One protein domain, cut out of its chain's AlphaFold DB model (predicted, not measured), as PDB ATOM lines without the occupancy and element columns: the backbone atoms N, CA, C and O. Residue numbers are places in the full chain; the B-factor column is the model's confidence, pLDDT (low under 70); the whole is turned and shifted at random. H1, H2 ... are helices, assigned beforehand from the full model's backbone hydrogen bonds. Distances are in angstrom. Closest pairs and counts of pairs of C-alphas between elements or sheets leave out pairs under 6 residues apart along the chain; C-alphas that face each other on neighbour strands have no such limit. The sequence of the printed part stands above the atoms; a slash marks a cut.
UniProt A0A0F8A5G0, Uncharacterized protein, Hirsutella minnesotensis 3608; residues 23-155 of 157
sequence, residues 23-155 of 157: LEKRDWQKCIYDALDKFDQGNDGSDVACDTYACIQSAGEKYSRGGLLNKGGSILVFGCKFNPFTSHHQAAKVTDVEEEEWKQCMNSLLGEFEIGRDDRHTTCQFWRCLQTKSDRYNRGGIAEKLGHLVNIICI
ATOM      1  N   LEU A  23     -43.881  29.669   9.690       93.06
ATOM      2  CA  LEU A  23     -42.426  29.811   9.721       93.06
ATOM      3  C   LEU A  23     -41.742  28.644   8.997       93.06
ATOM      4  O   LEU A  23     -40.860  28.871   8.179       93.06
ATOM      5  N   GLU A  24     -42.183  27.418   9.271       92.00
ATOM      6  CA  GLU A  24     -41.677  26.213   8.619       92.00
ATOM      7  C   GLU A  24     -41.908  26.249   7.109       92.00
ATOM      8  O   GLU A  24     -40.962  26.069   6.347       92.00
ATOM      9  N   LYS A  25     -43.127  26.575   6.658       92.88
ATOM     10  CA  LYS A  25     -43.438  26.711   5.225       92.88
ATOM     11  C   LYS A  25     -42.481  27.663   4.520       92.88
ATOM     12  O   LYS A  25     -41.976  27.336   3.449       92.88
ATOM     13  N   ARG A  26     -42.215  28.826   5.126       94.50
ATOM     14  CA  ARG A  26     -41.293  29.813   4.555       94.50
ATOM     15  C   ARG A  26     -39.866  29.296   4.466       94.50
ATOM     16  O   ARG A  26     -39.219  29.553   3.458       94.50
ATOM     17  N   ASP A  27     -39.390  28.574   5.473       94.00
ATOM     18  CA  ASP A  27     -38.039  28.011   5.457       94.00
ATOM     19  C   ASP A  27     -37.876  26.961   4.349       94.00
ATOM     20  O   ASP A  27     -36.888  26.987   3.622       94.00
ATOM     21  N   TRP A  28     -38.877  26.100   4.152       93.12
ATOM     22  CA  TRP A  28     -38.900  25.147   3.040       93.12
ATOM     23  C   TRP A  28     -38.969  25.847   1.675       93.12
ATOM     24  O   TRP A  28     -38.159  25.576   0.789       93.12
ATOM     25  N   GLN A  29     -39.905  26.783   1.499       95.06
ATOM     26  CA  GLN A  29     -40.075  27.531   0.246       95.06
ATOM     27  C   GLN A  29     -38.836  28.347  -0.118       95.06
ATOM     28  O   GLN A  29     -38.487  28.425  -1.298       95.06
ATOM     29  N   LYS A  30     -38.136  28.898   0.880       95.75
ATOM     30  CA  LYS A  30     -36.899  29.648   0.676       95.75
ATOM     31  C   LYS A  30     -35.858  28.839  -0.096       95.75
ATOM     32  O   LYS A  30     -35.217  29.396  -0.975       95.75
ATOM     33  N   CYS A  31     -35.742  27.535   0.147       92.81
ATOM     34  CA  CYS A  31     -34.784  26.697  -0.575       92.81
ATOM     35  C   CYS A  31     -35.020  26.675  -2.092       92.81
ATOM     36  O   CYS A  31     -34.062  26.614  -2.859       92.81
ATOM     37  N   ILE A  32     -36.284  26.731  -2.524       93.94
ATOM     38  CA  ILE A  32     -36.638  26.813  -3.945       93.94
ATOM     39  C   ILE A  32     -36.483  28.242  -4.459       93.94
ATOM     40  O   ILE A  32     -35.987  28.434  -5.562       93.94
ATOM     41  N   TYR A  33     -36.863  29.247  -3.670       94.75
ATOM     42  CA  TYR A  33     -36.739  30.647  -4.084       94.75
ATOM     43  C   TYR A  33     -35.281  31.059  -4.280       94.75
ATOM     44  O   TYR A  33     -34.960  31.664  -5.296       94.75
ATOM     45  N   ASP A  34     -34.392  30.665  -3.367       93.31
ATOM     46  CA  ASP A  34     -32.956  30.927  -3.478       93.31
ATOM     47  C   ASP A  34     -32.350  30.200  -4.699       93.31
ATOM     48  O   ASP A  34     -31.403  30.695  -5.308       93.31
ATOM     49  N   ALA A  35     -32.894  29.036  -5.085       89.88
ATOM     50  CA  ALA A  35     -32.481  28.322  -6.296       89.88
ATOM     51  C   ALA A  35     -32.892  29.079  -7.564       89.88
ATOM     52  O   ALA A  35     -32.070  29.319  -8.446       89.88
ATOM     53  N   LEU A  36     -34.162  29.485  -7.624       91.00
ATOM     54  CA  LEU A  36     -34.728  30.232  -8.741       91.00
ATOM     55  C   LEU A  36     -34.037  31.585  -8.920       91.00
ATOM     56  O   LEU A  36     -33.690  31.926 -10.041       91.00
ATOM     57  N   ASP A  37     -33.763  32.314  -7.836       91.75
ATOM     58  CA  ASP A  37     -33.031  33.587  -7.881       91.75
ATOM     59  C   ASP A  37     -31.622  33.412  -8.474       91.75
ATOM     60  O   ASP A  37     -31.195  34.188  -9.329       91.75
ATOM     61  N   LYS A  38     -30.915  32.334  -8.109       87.94
ATOM     62  CA  LYS A  38     -29.611  32.007  -8.711       87.94
ATOM     63  C   LYS A  38     -29.733  31.653 -10.194       87.94
ATOM     64  O   LYS A  38     -28.931  32.144 -10.989       87.94
ATOM     65  N   PHE A  39     -30.746  30.873 -10.576       86.69
ATOM     66  CA  PHE A  39     -31.040  30.586 -11.983       86.69
ATOM     67  C   PHE A  39     -31.304  31.873 -12.775       86.69
ATOM     68  O   PHE A  39     -30.811  32.017 -13.895       86.69
ATOM     69  N   ASP A  40     -32.020  32.825 -12.180       87.62
ATOM     70  CA  ASP A  40     -32.379  34.103 -12.798       87.62
ATOM     71  C   ASP A  40     -31.190  35.065 -12.931       87.62
ATOM     72  O   ASP A  40     -31.095  35.845 -13.883       87.62
ATOM     73  N   GLN A  41     -30.224  34.949 -12.018       86.44
ATOM     74  CA  GLN A  41     -28.910  35.594 -12.097       86.44
ATOM     75  C   GLN A  41     -27.974  34.919 -13.116       86.44
ATOM     76  O   GLN A  41     -26.832  35.346 -13.289       86.44
ATOM     77  N   GLY A  42     -28.463  33.897 -13.825       78.69
ATOM     78  CA  GLY A  42     -27.743  33.188 -14.873       78.69
ATOM     79  C   GLY A  42     -26.843  32.074 -14.356       78.69
ATOM     80  O   GLY A  42     -26.015  31.599 -15.119       78.69
ATOM     81  N   ASN A  43     -26.980  31.663 -13.093       80.06
ATOM     82  CA  ASN A  43     -26.272  30.520 -12.536       80.06
ATOM     83  C   ASN A  43     -27.214  29.319 -12.493       80.06
ATOM     84  O   ASN A  43     -27.999  29.202 -11.569       80.06
ATOM     85  N   ASP A  44     -27.146  28.430 -13.475       71.56
ATOM     86  CA  ASP A  44     -27.863  27.144 -13.529       71.56
ATOM     87  C   ASP A  44     -26.964  25.955 -13.167       71.56
ATOM     88  O   ASP A  44     -27.315  24.799 -13.410       71.56
ATOM     89  N   GLY A  45     -25.804  26.245 -12.580       73.31
ATOM     90  CA  GLY A  45     -24.791  25.270 -12.243       73.31
ATOM     91  C   GLY A  45     -25.209  24.307 -11.136       73.31
ATOM     92  O   GLY A  45     -26.236  24.420 -10.463       73.31
ATOM     93  N   SER A  46     -24.362  23.307 -10.940       75.69
ATOM     94  CA  SER A  46     -24.554  22.288  -9.909       75.69
ATOM     95  C   SER A  46     -24.360  22.802  -8.492       75.69
ATOM     96  O   SER A  46     -24.879  22.192  -7.567       75.69
ATOM     97  N   ASP A  47     -23.664  23.918  -8.313       77.75
ATOM     98  CA  ASP A  47     -23.590  24.640  -7.046       77.75
ATOM     99  C   ASP A  47     -24.980  25.079  -6.569       77.75
ATOM    100  O   ASP A  47     -25.299  24.897  -5.395       77.75
ATOM    101  N   VAL A  48     -25.853  25.531  -7.478       82.75
ATOM    102  CA  VAL A  48     -27.238  25.874  -7.127       82.75
ATOM    103  C   VAL A  48     -27.997  24.651  -6.633       82.75
ATOM    104  O   VAL A  48     -28.578  24.696  -5.553       82.75
ATOM    105  N   ALA A  49     -27.932  23.536  -7.367       79.31
ATOM    106  CA  ALA A  49     -28.569  22.289  -6.946       79.31
ATOM    107  C   ALA A  49     -28.048  21.813  -5.577       79.31
ATOM    108  O   ALA A  49     -28.827  21.400  -4.718       79.31
ATOM    109  N   CYS A  50     -26.741  21.920  -5.347       79.50
ATOM    110  CA  CYS A  50     -26.108  21.543  -4.089       79.50
ATOM    111  C   CYS A  50     -26.548  22.415  -2.909       79.50
ATOM    112  O   CYS A  50     -26.875  21.881  -1.847       79.50
ATOM    113  N   ASP A  51     -26.613  23.730  -3.102       84.31
ATOM    114  CA  ASP A  51     -27.112  24.662  -2.092       84.31
ATOM    115  C   ASP A  51     -28.592  24.409  -1.788       84.31
ATOM    116  O   ASP A  51     -28.999  24.407  -0.625       84.31
ATOM    117  N   THR A  52     -29.397  24.121  -2.815       86.25
ATOM    118  CA  THR A  52     -30.805  23.742  -2.653       86.25
ATOM    119  C   THR A  52     -30.941  22.466  -1.826       86.25
ATOM    120  O   THR A  52     -31.744  22.426  -0.894       86.25
ATOM    121  N   TYR A  53     -30.136  21.438  -2.103       81.62
ATOM    122  CA  TYR A  53     -30.148  20.186  -1.342       81.62
ATOM    123  C   TYR A  53     -29.720  20.378   0.112       81.62
ATOM    124  O   TYR A  53     -30.371  19.844   1.011       81.62
ATOM    125  N   ALA A  54     -28.677  21.171   0.354       83.50
ATOM    126  CA  ALA A  54     -28.237  21.505   1.703       83.50
ATOM    127  C   ALA A  54     -29.313  22.286   2.474       83.50
ATOM    128  O   ALA A  54     -29.572  21.994   3.642       83.50
ATOM    129  N   CYS A  55     -29.988  23.233   1.816       89.50
ATOM    130  CA  CYS A  55     -31.090  23.985   2.406       89.50
ATOM    131  C   CYS A  55     -32.261  23.068   2.794       89.50
ATOM    132  O   CYS A  55     -32.724  23.107   3.933       89.50
ATOM    133  N   ILE A  56     -32.689  22.194   1.877       87.69
ATOM    134  CA  ILE A  56     -33.767  21.218   2.097       87.69
ATOM    135  C   ILE A  56     -33.430  20.286   3.264       87.69
ATOM    136  O   ILE A  56     -34.274  20.044   4.126       87.69
ATOM    137  N   GLN A  57     -32.190  19.791   3.327       84.06
ATOM    138  CA  GLN A  57     -31.726  18.967   4.440       84.06
ATOM    139  C   GLN A  57     -31.765  19.742   5.762       84.06
ATOM    140  O   GLN A  57     -32.278  19.237   6.755       84.06
ATOM    141  N   SER A  58     -31.263  20.979   5.784       87.44
ATOM    142  CA  SER A  58     -31.261  21.798   6.998       87.44
ATOM    143  C   SER A  58     -32.676  22.113   7.487       87.44
ATOM    144  O   SER A  58     -32.898  22.139   8.698       87.44
ATOM    145  N   ALA A  59     -33.629  22.346   6.579       89.19
ATOM    146  CA  ALA A  59     -35.035  22.534   6.926       89.19
ATOM    147  C   ALA A  59     -35.633  21.244   7.510       89.19
ATOM    148  O   ALA A  59     -36.246  21.274   8.579       89.19
ATOM    149  N   GLY A  60     -35.381  20.101   6.867       86.69
ATOM    150  CA  GLY A  60     -35.803  18.794   7.364       86.69
ATOM    151  C   GLY A  60     -35.246  18.465   8.751       86.69
ATOM    152  O   GLY A  60     -35.983  18.010   9.623       86.69
ATOM    153  N   GLU A  61     -33.971  18.749   9.009       86.56
ATOM    154  CA  GLU A  61     -33.356  18.559  10.328       86.56
ATOM    155  C   GLU A  61     -33.948  19.513  11.373       86.56
ATOM    156  O   GLU A  61     -34.309  19.081  12.469       86.56
ATOM    157  N   LYS A  62     -34.119  20.795  11.023       89.25
ATOM    158  CA  LYS A  62     -34.671  21.824  11.916       89.25
ATOM    159  C   LYS A  62     -36.080  21.487  12.401       89.25
ATOM    160  O   LYS A  62     -36.384  21.704  13.571       89.25
ATOM    161  N   TYR A  63     -36.923  20.970  11.514       88.50
ATOM    162  CA  TYR A  63     -38.321  20.657  11.818       88.50
ATOM    163  C   TYR A  63     -38.561  19.180  12.129       88.50
ATOM    164  O   TYR A  63     -39.699  18.776  12.335       88.50
ATOM    165  N   SER A  64     -37.498  18.367  12.200       85.88
ATOM    166  CA  SER A  64     -37.597  16.909  12.352       85.88
ATOM    167  C   SER A  64     -38.524  16.267  11.313       85.88
ATOM    168  O   SER A  64     -39.221  15.297  11.609       85.88
ATOM    169  N   ARG A  65     -38.514  16.812  10.091       84.88
ATOM    170  CA  ARG A  65     -39.347  16.380   8.974       84.88
ATOM    171  C   ARG A  65     -38.548  15.868   7.799       84.88
ATOM    172  O   ARG A  65     -37.353  16.111   7.653       84.88
ATOM    173  N   GLY A  66     -39.242  15.153   6.934       74.69
ATOM    174  CA  GLY A  66     -38.732  14.691   5.666       74.69
ATOM    175  C   GLY A  66     -38.011  13.360   5.753       74.69
ATOM    176  O   GLY A  66     -37.714  12.807   4.708       74.69
ATOM    177  N   GLY A  67     -37.723  12.820   6.943       75.06
ATOM    178  CA  GLY A  67     -37.147  11.487   7.172       75.06
ATOM    179  C   GLY A  67     -35.992  11.110   6.231       75.06
ATOM    180  O   GLY A  67     -34.812  11.314   6.527       75.06
ATOM    181  N   LEU A  68     -36.339  10.525   5.084       67.69
ATOM    182  CA  LEU A  68     -35.423  10.182   4.000       67.69
ATOM    183  C   LEU A  68     -34.788  11.413   3.311       67.69
ATOM    184  O   LEU A  68     -33.703  11.267   2.765       67.69
ATOM    185  N   LEU A  69     -35.385  12.609   3.365       68.62
ATOM    186  CA  LEU A  69     -34.789  13.895   2.971       68.62
ATOM    187  C   LEU A  69     -33.519  14.165   3.775       68.62
ATOM    188  O   LEU A  69     -32.507  14.529   3.190       68.62
ATOM    189  N   ASN A  70     -33.525  13.888   5.082       66.88
ATOM    190  CA  ASN A  70     -32.352  14.103   5.934       66.88
ATOM    191  C   ASN A  70     -31.239  13.092   5.617       66.88
ATOM    192  O   ASN A  70     -30.067  13.444   5.507       66.88
ATOM    193  N   LYS A  71     -31.601  11.824   5.378       65.19
ATOM    194  CA  LYS A  71     -30.625  10.786   4.990       65.19
ATOM    195  C   LYS A  71     -30.115  10.962   3.558       65.19
ATOM    196  O   LYS A  71     -28.921  10.834   3.309       65.19
ATOM    197  N   GLY A  72     -31.010  11.253   2.623       62.66
ATOM    198  CA  GLY A  72     -30.727  11.424   1.203       62.66
ATOM    199  C   GLY A  72     -30.003  12.728   0.900       62.66
ATOM    200  O   GLY A  72     -29.040  12.717   0.140       62.66
ATOM    201  N   GLY A  73     -30.392  13.814   1.572       60.91
ATOM    202  CA  GLY A  73     -29.706  15.103   1.548       60.91
ATOM    203  C   GLY A  73     -28.237  14.953   1.915       60.91
ATOM    204  O   GLY A  73     -27.392  15.403   1.158       60.91
ATOM    205  N   SER A  74     -27.909  14.177   2.956       62.03
ATOM    206  CA  SER A  74     -26.507  13.935   3.326       62.03
ATOM    207  C   SER A  74     -25.681  13.273   2.212       62.03
ATOM    208  O   SER A  74     -24.521  13.625   2.023       62.03
ATOM    209  N   ILE A  75     -26.272  12.360   1.432       66.19
ATOM    210  CA  ILE A  75     -25.605  11.682   0.311       66.19
ATOM    211  C   ILE A  75     -25.479  12.624  -0.890       66.19
ATOM    212  O   ILE A  75     -24.437  12.648  -1.543       66.19
ATOM    213  N   LEU A  76     -26.519  13.411  -1.172       65.69
ATOM    214  CA  LEU A  76     -26.523  14.395  -2.253       65.69
ATOM    215  C   LEU A  76     -25.515  15.520  -1.973       65.69
ATOM    216  O   LEU A  76     -24.678  15.814  -2.820       65.69
ATOM    217  N   VAL A  77     -25.508  16.056  -0.750       65.38
ATOM    218  CA  VAL A  77     -24.540  17.042  -0.241       65.38
ATOM    219  C   VAL A  77     -23.124  16.459  -0.193       65.38
ATOM    220  O   VAL A  77     -22.151  17.153  -0.490       65.38
ATOM    221  N   PHE A  78     -22.971  15.170   0.119       63.41
ATOM    222  CA  PHE A  78     -21.678  14.498  -0.004       63.41
ATOM    223  C   PHE A  78     -21.237  14.427  -1.470       63.41
ATOM    224  O   PHE A  78     -20.114  14.812  -1.779       63.41
ATOM    225  N   GLY A  79     -22.118  14.042  -2.397       64.56
ATOM    226  CA  GLY A  79     -21.844  14.073  -3.838       64.56
ATOM    227  C   GLY A  79     -21.396  15.456  -4.321       64.56
ATOM    228  O   GLY A  79     -20.405  15.559  -5.041       64.56
ATOM    229  N   CYS A  80     -22.045  16.508  -3.818       67.31
ATOM    230  CA  CYS A  80     -21.702  17.914  -4.028       67.31
ATOM    231  C   CYS A  80     -20.285  18.302  -3.577       67.31
ATOM    232  O   CYS A  80     -19.653  19.155  -4.191       67.31
ATOM    233  N   LYS A  81     -19.753  17.663  -2.527       62.75
ATOM    234  CA  LYS A  81     -18.431  17.969  -1.957       62.75
ATOM    235  C   LYS A  81     -17.262  17.315  -2.706       62.75
ATOM    236  O   LYS A  81     -16.146  17.825  -2.641       62.75
ATOM    237  N   PHE A  82     -17.488  16.181  -3.371       57.72
ATOM    238  CA  PHE A  82     -16.411  15.353  -3.946       57.72
ATOM    239  C   PHE A  82     -16.184  15.538  -5.447       57.72
ATOM    240  O   PHE A  82     -15.223  14.982  -5.977       57.72
ATOM    241  N   ASN A  83     -17.005  16.335  -6.125       52.59
ATOM    242  CA  ASN A  83     -16.754  16.717  -7.506       52.59
ATOM    243  C   ASN A  83     -16.830  18.247  -7.599       52.59
ATOM    244  O   ASN A  83     -17.865  18.803  -7.242       52.59
ATOM    245  N   PRO A  84     -15.770  18.959  -8.026       51.84
ATOM    246  CA  PRO A  84     -15.859  20.390  -8.280       51.84
ATOM    247  C   PRO A  84     -16.715  20.581  -9.532       51.84
ATOM    248  O   PRO A  84     -16.220  20.596 -10.656       51.84
ATOM    249  N   PHE A  85     -18.029  20.627  -9.342       58.03
ATOM    250  CA  PHE A  85     -18.957  20.837 -10.430       58.03
ATOM    251  C   PHE A  85     -18.778  22.263 -10.939       58.03
ATOM    252  O   PHE A  85     -19.060  23.240 -10.248       58.03
ATOM    253  N   THR A  86     -18.251  22.386 -12.145       51.28
ATOM    254  CA  THR A  86     -18.051  23.675 -12.787       51.28
ATOM    255  C   THR A  86     -19.402  24.245 -13.211       51.28
ATOM    256  O   THR A  86     -20.049  23.689 -14.100       51.28
ATOM    257  N   SER A  87     -19.817  25.343 -12.571       52.09
ATOM    258  CA  SER A  87     -20.867  26.231 -13.074       52.09
ATOM    259  C   SER A  87     -20.403  26.785 -14.418       52.09
ATOM    260  O   SER A  87     -19.436  27.541 -14.518       52.09
ATOM    261  N   HIS A  88     -21.043  26.322 -15.477       52.56
ATOM    262  CA  HIS A  88     -20.828  26.820 -16.817       52.56
ATOM    263  C   HIS A  88     -22.171  26.780 -17.496       52.56
ATOM    264  O   HIS A  88     -22.433  25.770 -18.110       52.56
ATOM    265  N   HIS A  89     -22.987  27.821 -17.396       54.97
ATOM    266  CA  HIS A  89     -23.896  28.244 -18.459       54.97
ATOM    267  C   HIS A  89     -24.455  29.618 -18.091       54.97
ATOM    268  O   HIS A  89     -24.640  29.949 -16.929       54.97
ATOM    269  N   GLN A  90     -24.629  30.462 -19.104       56.50
ATOM    270  CA  GLN A  90     -25.308  31.745 -18.991       56.50
ATOM    271  C   GLN A  90     -26.785  31.437 -19.213       56.50
ATOM    272  O   GLN A  90     -27.276  31.469 -20.344       56.50
ATOM    273  N   ALA A  91     -27.436  30.973 -18.154       63.53
ATOM    274  CA  ALA A  91     -28.766  30.407 -18.256       63.53
ATOM    275  C   ALA A  91     -29.788  31.448 -18.733       63.53
ATOM    276  O   ALA A  91     -29.679  32.638 -18.420       63.53
ATOM    277  N   ALA A  92     -30.810  31.008 -19.468       76.56
ATOM    278  CA  ALA A  92     -31.957  31.864 -19.746       76.56
ATOM    279  C   ALA A  92     -32.628  32.272 -18.424       76.56
ATOM    280  O   ALA A  92     -32.646  31.490 -17.466       76.56
ATOM    281  N   LYS A  93     -33.200  33.481 -18.382       86.81
ATOM    282  CA  LYS A  93     -34.019  33.905 -17.241       86.81
ATOM    283  C   LYS A  93     -35.131  32.897 -16.978       86.81
ATOM    284  O   LYS A  93     -35.691  32.328 -17.919       86.81
ATOM    285  N   VAL A  94     -35.422  32.694 -15.704       88.94
ATOM    286  CA  VAL A  94     -36.543  31.896 -15.238       88.94
ATOM    287  C   VAL A  94     -37.824  32.538 -15.763       88.94
ATOM    288  O   VAL A  94     -38.037  33.745 -15.667       88.94
ATOM    289  N   THR A  95     -38.667  31.725 -16.390       92.81
ATOM    290  CA  THR A  95     -39.995  32.170 -16.834       92.81
ATOM    291  C   THR A  95     -41.006  32.007 -15.704       92.81
ATOM    292  O   THR A  95     -40.851  31.100 -14.890       92.81
ATOM    293  N   ASP A  96     -42.090  32.786 -15.703       94.50
ATOM    294  CA  ASP A  96     -43.163  32.653 -14.701       94.50
ATOM    295  C   ASP A  96     -43.693  31.207 -14.594       94.50
ATOM    296  O   ASP A  96     -43.976  30.712 -13.505       94.50
ATOM    297  N   VAL A  97     -43.770  30.500 -15.730       94.62
ATOM    298  CA  VAL A  97     -44.196  29.092 -15.794       94.62
ATOM    299  C   VAL A  97     -43.173  28.170 -15.135       94.62
ATOM    300  O   VAL A  97     -43.549  27.261 -14.402       94.62
ATOM    301  N   GLU A  98     -41.881  28.384 -15.392       91.94
ATOM    302  CA  GLU A  98     -40.815  27.631 -14.728       91.94
ATOM    303  C   GLU A  98     -40.879  27.853 -13.217       91.94
ATOM    304  O   GLU A  98     -40.967  26.893 -12.454       91.94
ATOM    305  N   GLU A  99     -40.910  29.112 -12.786       93.12
ATOM    306  CA  GLU A  99     -41.005  29.488 -11.381       93.12
ATOM    307  C   GLU A  99     -42.184  28.795 -10.683       93.12
ATOM    308  O   GLU A  99     -41.993  28.146  -9.650       93.12
ATOM    309  N   GLU A 100     -43.391  28.874 -11.248       95.88
ATOM    310  CA  GLU A 100     -44.577  28.228 -10.681       95.88
ATOM    311  C   GLU A 100     -44.401  26.707 -10.561       95.88
ATOM    312  O   GLU A 100     -44.719  26.123  -9.523       95.88
ATOM    313  N   GLU A 101     -43.832  26.065 -11.578       94.38
ATOM    314  CA  GLU A 101     -43.612  24.621 -11.598       94.38
ATOM    315  C   GLU A 101     -42.613  24.140 -10.536       94.38
ATOM    316  O   GLU A 101     -42.822  23.083  -9.930       94.38
ATOM    317  N   TRP A 102     -41.549  24.902 -10.277       93.00
ATOM    318  CA  TRP A 102     -40.607  24.616  -9.191       93.00
ATOM    319  C   TRP A 102     -41.267  24.795  -7.821       93.00
ATOM    320  O   TRP A 102     -41.138  23.940  -6.936       93.00
ATOM    321  N   LYS A 103     -42.030  25.881  -7.642       94.81
ATOM    322  CA  LYS A 103     -42.776  26.142  -6.402       94.81
ATOM    323  C   LYS A 103     -43.827  25.077  -6.134       94.81
ATOM    324  O   LYS A 103     -44.030  24.696  -4.981       94.81
ATOM    325  N   GLN A 104     -44.470  24.567  -7.180       96.31
ATOM    326  CA  GLN A 104     -45.477  23.523  -7.063       96.31
ATOM    327  C   GLN A 104     -44.896  22.245  -6.453       96.31
ATOM    328  O   GLN A 104     -45.541  21.668  -5.583       96.31
ATOM    329  N   CYS A 105     -43.666  21.852  -6.809       93.12
ATOM    330  CA  CYS A 105     -43.000  20.707  -6.178       93.12
ATOM    331  C   CYS A 105     -42.937  20.862  -4.648       93.12
ATOM    332  O   CYS A 105     -43.293  19.941  -3.911       93.12
ATOM    333  N   MET A 106     -42.530  22.040  -4.165       93.88
ATOM    334  CA  MET A 106     -42.451  22.322  -2.730       93.88
ATOM    335  C   MET A 106     -43.829  22.414  -2.074       93.88
ATOM    336  O   MET A 106     -44.046  21.870  -0.996       93.88
ATOM    337  N   ASN A 107     -44.784  23.068  -2.728       94.50
ATOM    338  CA  ASN A 107     -46.139  23.186  -2.200       94.50
ATOM    339  C   ASN A 107     -46.822  21.815  -2.082       94.50
ATOM    340  O   ASN A 107     -47.530  21.577  -1.108       94.50
ATOM    341  N   SER A 108     -46.568  20.893  -3.016       93.44
ATOM    342  CA  SER A 108     -47.025  19.505  -2.910       93.44
ATOM    343  C   SER A 108     -46.405  18.785  -1.711       93.44
ATOM    344  O   SER A 108     -47.138  18.147  -0.962       93.44
ATOM    345  N   LEU A 109     -45.094  18.934  -1.472       91.25
ATOM    346  CA  LEU A 109     -44.431  18.375  -0.283       91.25
ATOM    347  C   LEU A 109     -45.067  18.895   1.015       91.25
ATOM    348  O   LEU A 109     -45.414  18.117   1.903       91.25
ATOM    349  N   LEU A 110     -45.252  20.212   1.111       91.81
ATOM    350  CA  LEU A 110     -45.856  20.849   2.278       91.81
ATOM    351  C   LEU A 110     -47.313  20.409   2.481       91.81
ATOM    352  O   LEU A 110     -47.720  20.188   3.619       91.81
ATOM    353  N   GLY A 111     -48.077  20.229   1.400       91.44
ATOM    354  CA  GLY A 111     -49.439  19.698   1.461       91.44
ATOM    355  C   GLY A 111     -49.493  18.277   2.033       91.44
ATOM    356  O   GLY A 111     -50.344  17.987   2.872       91.44
ATOM    357  N   GLU A 112     -48.552  17.409   1.651       90.62
ATOM    358  CA  GLU A 112     -48.438  16.064   2.228       90.62
ATOM    359  C   GLU A 112     -48.067  16.120   3.724       90.62
ATOM    360  O   GLU A 112     -48.665  15.410   4.537       90.62
ATOM    361  N   PHE A 113     -47.167  17.024   4.130       88.69
ATOM    362  CA  PHE A 113     -46.863  17.244   5.549       88.69
ATOM    363  C   PHE A 113     -48.077  17.736   6.349       88.69
ATOM    364  O   PHE A 113     -48.282  17.281   7.476       88.69
ATOM    365  N   GLU A 114     -48.905  18.621   5.786       88.44
ATOM    366  CA  GLU A 114     -50.122  19.124   6.439       88.44
ATOM    367  C   GLU A 114     -51.161  18.027   6.699       88.44
ATOM    368  O   GLU A 114     -51.848  18.067   7.723       88.44
ATOM    369  N   ILE A 115     -51.253  17.028   5.818       87.56
ATOM    370  CA  ILE A 115     -52.115  15.851   6.016       87.56
ATOM    371  C   ILE A 115     -51.420  14.724   6.793       87.56
ATOM    372  O   ILE A 115     -51.981  13.636   6.934       87.56
ATOM    373  N   GLY A 116     -50.216  14.980   7.316       82.12
ATOM    374  CA  GLY A 116     -49.496  14.061   8.188       82.12
ATOM    375  C   GLY A 116     -48.663  12.994   7.481       82.12
ATOM    376  O   GLY A 116     -48.185  12.064   8.133       82.12
ATOM    377  N   ARG A 117     -48.484  13.100   6.164       82.06
ATOM    378  CA  ARG A 117     -47.670  12.182   5.369       82.06
ATOM    379  C   ARG A 117     -46.253  12.709   5.238       82.06
ATOM    380  O   ARG A 117     -45.894  13.387   4.282       82.06
ATOM    381  N   ASP A 118     -45.448  12.343   6.221       80.56
ATOM    382  CA  ASP A 118     -44.007  12.560   6.229       80.56
ATOM    383  C   ASP A 118     -43.280  11.219   6.103       80.56
ATOM    384  O   ASP A 118     -42.675  10.698   7.043       80.56
ATOM    385  N   ASP A 119     -43.450  10.591   4.943       75.50
ATOM    386  CA  ASP A 119     -42.889   9.285   4.658       75.50
ATOM    387  C   ASP A 119     -41.892   9.325   3.493       75.50
ATOM    388  O   ASP A 119     -41.598  10.347   2.857       75.50
ATOM    389  N   ARG A 120     -41.327   8.147   3.225       75.81
ATOM    390  CA  ARG A 120     -40.377   7.941   2.137       75.81
ATOM    391  C   ARG A 120     -40.988   8.272   0.773       75.81
ATOM    392  O   ARG A 120     -40.272   8.759  -0.099       75.81
ATOM    393  N   HIS A 121     -42.275   7.994   0.588       81.81
ATOM    394  CA  HIS A 121     -42.955   8.156  -0.686       81.81
ATOM    395  C   HIS A 121     -43.118   9.637  -1.030       81.81
ATOM    396  O   HIS A 121     -42.658  10.063  -2.091       81.81
ATOM    397  N   THR A 122     -43.655  10.430  -0.100       84.56
ATOM    398  CA  THR A 122     -43.801  11.889  -0.214       84.56
ATOM    399  C   THR A 122     -42.471  12.557  -0.564       84.56
ATOM    400  O   THR A 122     -42.360  13.313  -1.532       84.56
ATOM    401  N   THR A 123     -41.419  12.206   0.176       81.38
ATOM    402  CA  THR A 123     -40.057  12.697  -0.062       81.38
ATOM    403  C   THR A 123     -39.560  12.377  -1.475       81.38
ATOM    404  O   THR A 123     -38.964  13.215  -2.152       81.38
ATOM    405  N   CYS A 124     -39.786  11.148  -1.933       83.19
ATOM    406  CA  CYS A 124     -39.337  10.704  -3.245       83.19
ATOM    407  C   CYS A 124     -40.121  11.348  -4.385       83.19
ATOM    408  O   CYS A 124     -39.535  11.653  -5.424       83.19
ATOM    409  N   GLN A 125     -41.421  11.586  -4.205       87.06
ATOM    410  CA  GLN A 125     -42.212  12.357  -5.161       87.06
ATOM    411  C   GLN A 125     -41.674  13.780  -5.303       87.06
ATOM    412  O   GLN A 125     -41.484  14.247  -6.426       87.06
ATOM    413  N   PHE A 126     -41.358  14.436  -4.185       88.31
ATOM    414  CA  PHE A 126     -40.765  15.768  -4.195       88.31
ATOM    415  C   PHE A 126     -39.434  15.805  -4.960       88.31
ATOM    416  O   PHE A 126     -39.273  16.617  -5.873       88.31
ATOM    417  N   TRP A 127     -38.507  14.886  -4.674       83.12
ATOM    418  CA  TRP A 127     -37.228  14.846  -5.388       83.12
ATOM    419  C   TRP A 127     -37.371  14.554  -6.879       83.12
ATOM    420  O   TRP A 127     -36.706  15.192  -7.691       83.12
ATOM    421  N   ARG A 128     -38.253  13.621  -7.255       85.19
ATOM    422  CA  ARG A 128     -38.547  13.342  -8.669       85.19
ATOM    423  C   ARG A 128     -39.172  14.549  -9.361       85.19
ATOM    424  O   ARG A 128     -38.882  14.783 -10.532       85.19
ATOM    425  N   CYS A 129     -39.996  15.321  -8.651       89.94
ATOM    426  CA  CYS A 129     -40.550  16.569  -9.163       89.94
ATOM    427  C   CYS A 129     -39.425  17.558  -9.482       89.94
ATOM    428  O   CYS A 129     -39.328  17.995 -10.624       89.94
ATOM    429  N   LEU A 130     -38.524  17.821  -8.524       87.00
ATOM    430  CA  LEU A 130     -37.379  18.711  -8.741       87.00
ATOM    431  C   LEU A 130     -36.483  18.236  -9.884       87.00
ATOM    432  O   LEU A 130     -36.138  19.035 -10.746       87.00
ATOM    433  N   GLN A 131     -36.167  16.940  -9.941       82.19
ATOM    434  CA  GLN A 131     -35.384  16.363 -11.033       82.19
ATOM    435  C   GLN A 131     -36.063  16.590 -12.390       82.19
ATOM    436  O   GLN A 131     -35.431  17.067 -13.319       82.19
ATOM    437  N   THR A 132     -37.368  16.325 -12.490       87.06
ATOM    438  CA  THR A 132     -38.127  16.545 -13.730       87.06
ATOM    439  C   THR A 132     -38.075  18.011 -14.173       87.06
ATOM    440  O   THR A 132     -38.035  18.285 -15.371       87.06
ATOM    441  N   LYS A 133     -38.090  18.968 -13.231       88.50
ATOM    442  CA  LYS A 133     -37.951  20.396 -13.561       88.50
ATOM    443  C   LYS A 133     -36.523  20.742 -13.970       88.50
ATOM    444  O   LYS A 133     -36.349  21.452 -14.953       88.50
ATOM    445  N   SER A 134     -35.532  20.190 -13.274       83.56
ATOM    446  CA  SER A 134     -34.117  20.266 -13.650       83.56
ATOM    447  C   SER A 134     -33.920  19.868 -15.115       83.56
ATOM    448  O   SER A 134     -33.503  20.713 -15.903       83.56
ATOM    449  N   ASP A 135     -34.370  18.662 -15.487       83.44
ATOM    450  CA  ASP A 135     -34.271  18.097 -16.839       83.44
ATOM    451  C   ASP A 135     -35.016  18.942 -17.878       83.44
ATOM    452  O   ASP A 135     -34.525  19.205 -18.975       83.44
ATOM    453  N   ARG A 136     -36.226  19.403 -17.542       87.00
ATOM    454  CA  ARG A 136     -37.054  20.188 -18.467       87.00
ATOM    455  C   ARG A 136     -36.436  21.544 -18.803       87.00
ATOM    456  O   ARG A 136     -36.574  22.005 -19.937       87.00
ATOM    457  N   TYR A 137     -35.816  22.189 -17.820       86.31
ATOM    458  CA  TYR A 137     -35.305  23.554 -17.937       86.31
ATOM    459  C   TYR A 137     -33.774  23.619 -18.052       86.31
ATOM    460  O   TYR A 137     -33.223  24.712 -18.125       86.31
ATOM    461  N   ASN A 138     -33.099  22.466 -18.130       82.50
ATOM    462  CA  ASN A 138     -31.639  22.327 -18.126       82.50
ATOM    463  C   ASN A 138     -30.980  23.058 -16.943       82.50
ATOM    464  O   ASN A 138     -29.988  23.767 -17.105       82.50
ATOM    465  N   ARG A 139     -31.555  22.916 -15.744       83.44
ATOM    466  CA  ARG A 139     -31.035  23.527 -14.511       83.44
ATOM    467  C   ARG A 139     -30.248  22.512 -13.687       83.44
ATOM    468  O   ARG A 139     -30.475  21.311 -13.784       83.44
ATOM    469  N   GLY A 140     -29.353  22.987 -12.825       70.69
ATOM    470  CA  GLY A 140     -28.568  22.155 -11.909       70.69
ATOM    471  C   GLY A 140     -27.307  21.542 -12.530       70.69
ATOM    472  O   GLY A 140     -26.548  20.850 -11.845       70.69
ATOM    473  N   GLY A 141     -27.028  21.799 -13.809       70.00
ATOM    474  CA  GLY A 141     -25.853  21.285 -14.514       70.00
ATOM    475  C   GLY A 141     -25.646  19.778 -14.315       70.00
ATOM    476  O   GLY A 141     -26.572  18.981 -14.343       70.00
ATOM    477  N   ILE A 142     -24.411  19.361 -14.040       57.06
ATOM    478  CA  ILE A 142     -24.062  17.944 -13.831       57.06
ATOM    479  C   ILE A 142     -24.664  17.331 -12.553       57.06
ATOM    480  O   ILE A 142     -24.699  16.104 -12.446       57.06
ATOM    481  N   ALA A 143     -25.147  18.138 -11.603       56.66
ATOM    482  CA  ALA A 143     -25.881  17.672 -10.428       56.66
ATOM    483  C   ALA A 143     -27.276  17.140 -10.785       56.66
ATOM    484  O   ALA A 143     -27.837  16.366 -10.016       56.66
ATOM    485  N   GLU A 144     -27.782  17.415 -11.986       54.59
ATOM    486  CA  GLU A 144     -28.911  16.696 -12.581       54.59
ATOM    487  C   GLU A 144     -28.649  15.173 -12.631       54.59
ATOM    488  O   GLU A 144     -29.531  14.356 -12.360       54.59
ATOM    489  N   LYS A 145     -27.382  14.754 -12.805       49.06
ATOM    490  CA  LYS A 145     -26.975  13.337 -12.708       49.06
ATOM    491  C   LYS A 145     -27.093  12.764 -11.294       49.06
ATOM    492  O   LYS A 145     -27.103  11.541 -11.140       49.06
ATOM    493  N   LEU A 146     -27.233  13.604 -10.262       54.62
ATOM    494  CA  LEU A 146     -27.607  13.162  -8.915       54.62
ATOM    495  C   LEU A 146     -29.066  12.665  -8.874       54.62
ATOM    496  O   LEU A 146     -29.453  12.013  -7.910       54.62
ATOM    497  N   GLY A 147     -29.843  12.819  -9.950       57.59
ATOM    498  CA  GLY A 147     -31.082  12.075 -10.176       57.59
ATOM    499  C   GLY A 147     -30.911  10.551 -10.078       57.59
ATOM    500  O   GLY A 147     -31.796   9.842  -9.596       57.59
ATOM    501  N   HIS A 148     -29.728  10.015 -10.409       59.41
ATOM    502  CA  HIS A 148     -29.402   8.613 -10.120       59.41
ATOM    503  C   HIS A 148     -29.304   8.325  -8.616       59.41
ATOM    504  O   HIS A 148     -29.705   7.249  -8.179       59.41
ATOM    505  N   LEU A 149     -28.820   9.274  -7.812       61.81
ATOM    506  CA  LEU A 149     -28.789   9.145  -6.354       61.81
ATOM    507  C   LEU A 149     -30.185   9.269  -5.757       61.81
ATOM    508  O   LEU A 149     -30.511   8.479  -4.877       61.81
ATOM    509  N   VAL A 150     -31.032  10.165  -6.275       64.62
ATOM    510  CA  VAL A 150     -32.463  10.198  -5.931       64.62
ATOM    511  C   VAL A 150     -33.085   8.832  -6.202       64.62
ATOM    512  O   VAL A 150     -33.726   8.271  -5.319       64.62
ATOM    513  N   ASN A 151     -32.828   8.239  -7.369       64.88
ATOM    514  CA  ASN A 151     -33.308   6.898  -7.686       64.88
ATOM    515  C   ASN A 151     -32.793   5.839  -6.707       64.88
ATOM    516  O   ASN A 151     -33.605   5.036  -6.258       64.88
ATOM    517  N   ILE A 152     -31.510   5.863  -6.321       64.62
ATOM    518  CA  ILE A 152     -30.925   4.952  -5.315       64.62
ATOM    519  C   ILE A 152     -31.602   5.123  -3.947       64.62
ATOM    520  O   ILE A 152     -32.004   4.150  -3.308       64.62
ATOM    521  N   ILE A 153     -31.767   6.368  -3.506       66.00
ATOM    522  CA  ILE A 153     -32.392   6.720  -2.230       66.00
ATOM    523  C   ILE A 153     -33.881   6.334  -2.238       66.00
ATOM    524  O   ILE A 153     -34.419   5.920  -1.209       66.00
ATOM    525  N   CYS A 154     -34.526   6.363  -3.401       71.62
ATOM    526  CA  CYS A 154     -35.932   6.037  -3.613       71.62
ATOM    527  C   CYS A 154     -36.202   4.593  -4.078       71.62
ATOM    528  O   CYS A 154     -37.335   4.285  -4.445       71.62
ATOM    529  N   ILE A 155     -35.215   3.682  -4.039       66.12
ATOM    530  CA  ILE A 155     -35.432   2.260  -4.376       66.12
ATOM    531  C   ILE A 155     -36.422   1.628  -3.388       66.12
ATOM    532  O   ILE A 155     -36.108   1.456  -2.208       66.12
TER     533      ILE A 155
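This is residues 23 to 155 of the 157 residues of an uncharacterized protein of Hirsutella minnesotensis 3608 (UniProt A0A0F8A5G0). Six helices form an up-and-down bundle, each running against the one before it in the chain, in two three-helix layers packed face to face: H1, H2 and H3 side by side in one, H4, H5 and H6 in the other. The long link of residues 83 to 95 passes across one end of the bundle, from H3 in one layer to H4 in the other. The printed part has 133 residues, with named helices in the order H1 to H6, no named strand, and the class all helix. It is compact, with a radius of gyration of the C-alphas of 13.6 A, and rounded, with spans of 40 by 33 by 23 A.

The longest helix, H4, holds residues 96 to 114 and measures 26.0 A; its C-alpha 96 is at (-43.163, 32.653, -14.701), and it has a kink of 26 degrees near residue 106. H5 follows with residues 120 to 137, 25.9 A, and H6 with residues 141 to 153, 20.1 A, ending with C-alpha 153 at (-32.392, 6.720, -2.230). Earlier in the chain, H1 spans residues 23 to 40, 25.0 A, from C-alpha 23 at (-42.426, 29.811, 9.721), with a kink of 30 degrees near residue 32. H2 spans residues 46 to 62, 24.1 A, and H3 residues 68 to 82, 21.2 A.

H4 and H5 form a helical hairpin and touch, opposite ways at a shallow tilt of 2 degrees; their closest C-alphas, of Cys 105 and Cys 129, are 5.7 A apart. H5 and H6 form another, at a shallow tilt of 22 degrees, with the C-alphas of Gln 131 and Gly 147 closest at 6.1 A. H4 also touches H1, opposite ways at 22 degrees, closest at the C-alphas of Gln 29 and Met 106, 6.5 A. The hairpin of H1 and H2 has a shallow tilt of 3 degrees and its closest C-alphas at Cys 31 and Thr 52, 5.4 A. In the hairpin of H2 and H3 the tilt of 35.0 degrees is only just steep, and the C-alphas of Gln 57 and Asn 70 come to 5.1 A. H3 touches H6, opposite ways at a steep tilt of 41 degrees, closest at the C-alphas of Gly 72 and Ile 153, 6.1 A. Residues 46 to 50 of H2 alone touch H6, with residues 141 to 144 of H6; the C-alphas of Ser 46 and Ala 143 are closest, 4.8 A. H3 and H5 only just touch, and only at their ends, with 3 pairs of C-alphas within 8 A; Leu 68 and Arg 120 have the closest C-alphas, 5.7 A. H2 and H5 are apart. Every O i to N i+4 pair is within hydrogen-bond range in H2 and H5, against 12 of 14 in H1, 10 of 11 in H3, 14 of 15 in H4 and 4 of 9 in H6, where 10 of 10 O i to N i+3 pairs are within range.

The C-alphas farthest apart, of Gln 90 and Gly 116, are 40.5 A from each other. The printed part has no cut; the link from H3 to H4 is long, and the other four are tight. The mean pLDDT of the printed part is 79.3, with residues 68 to 91, 142 to 153 and 155 under 70.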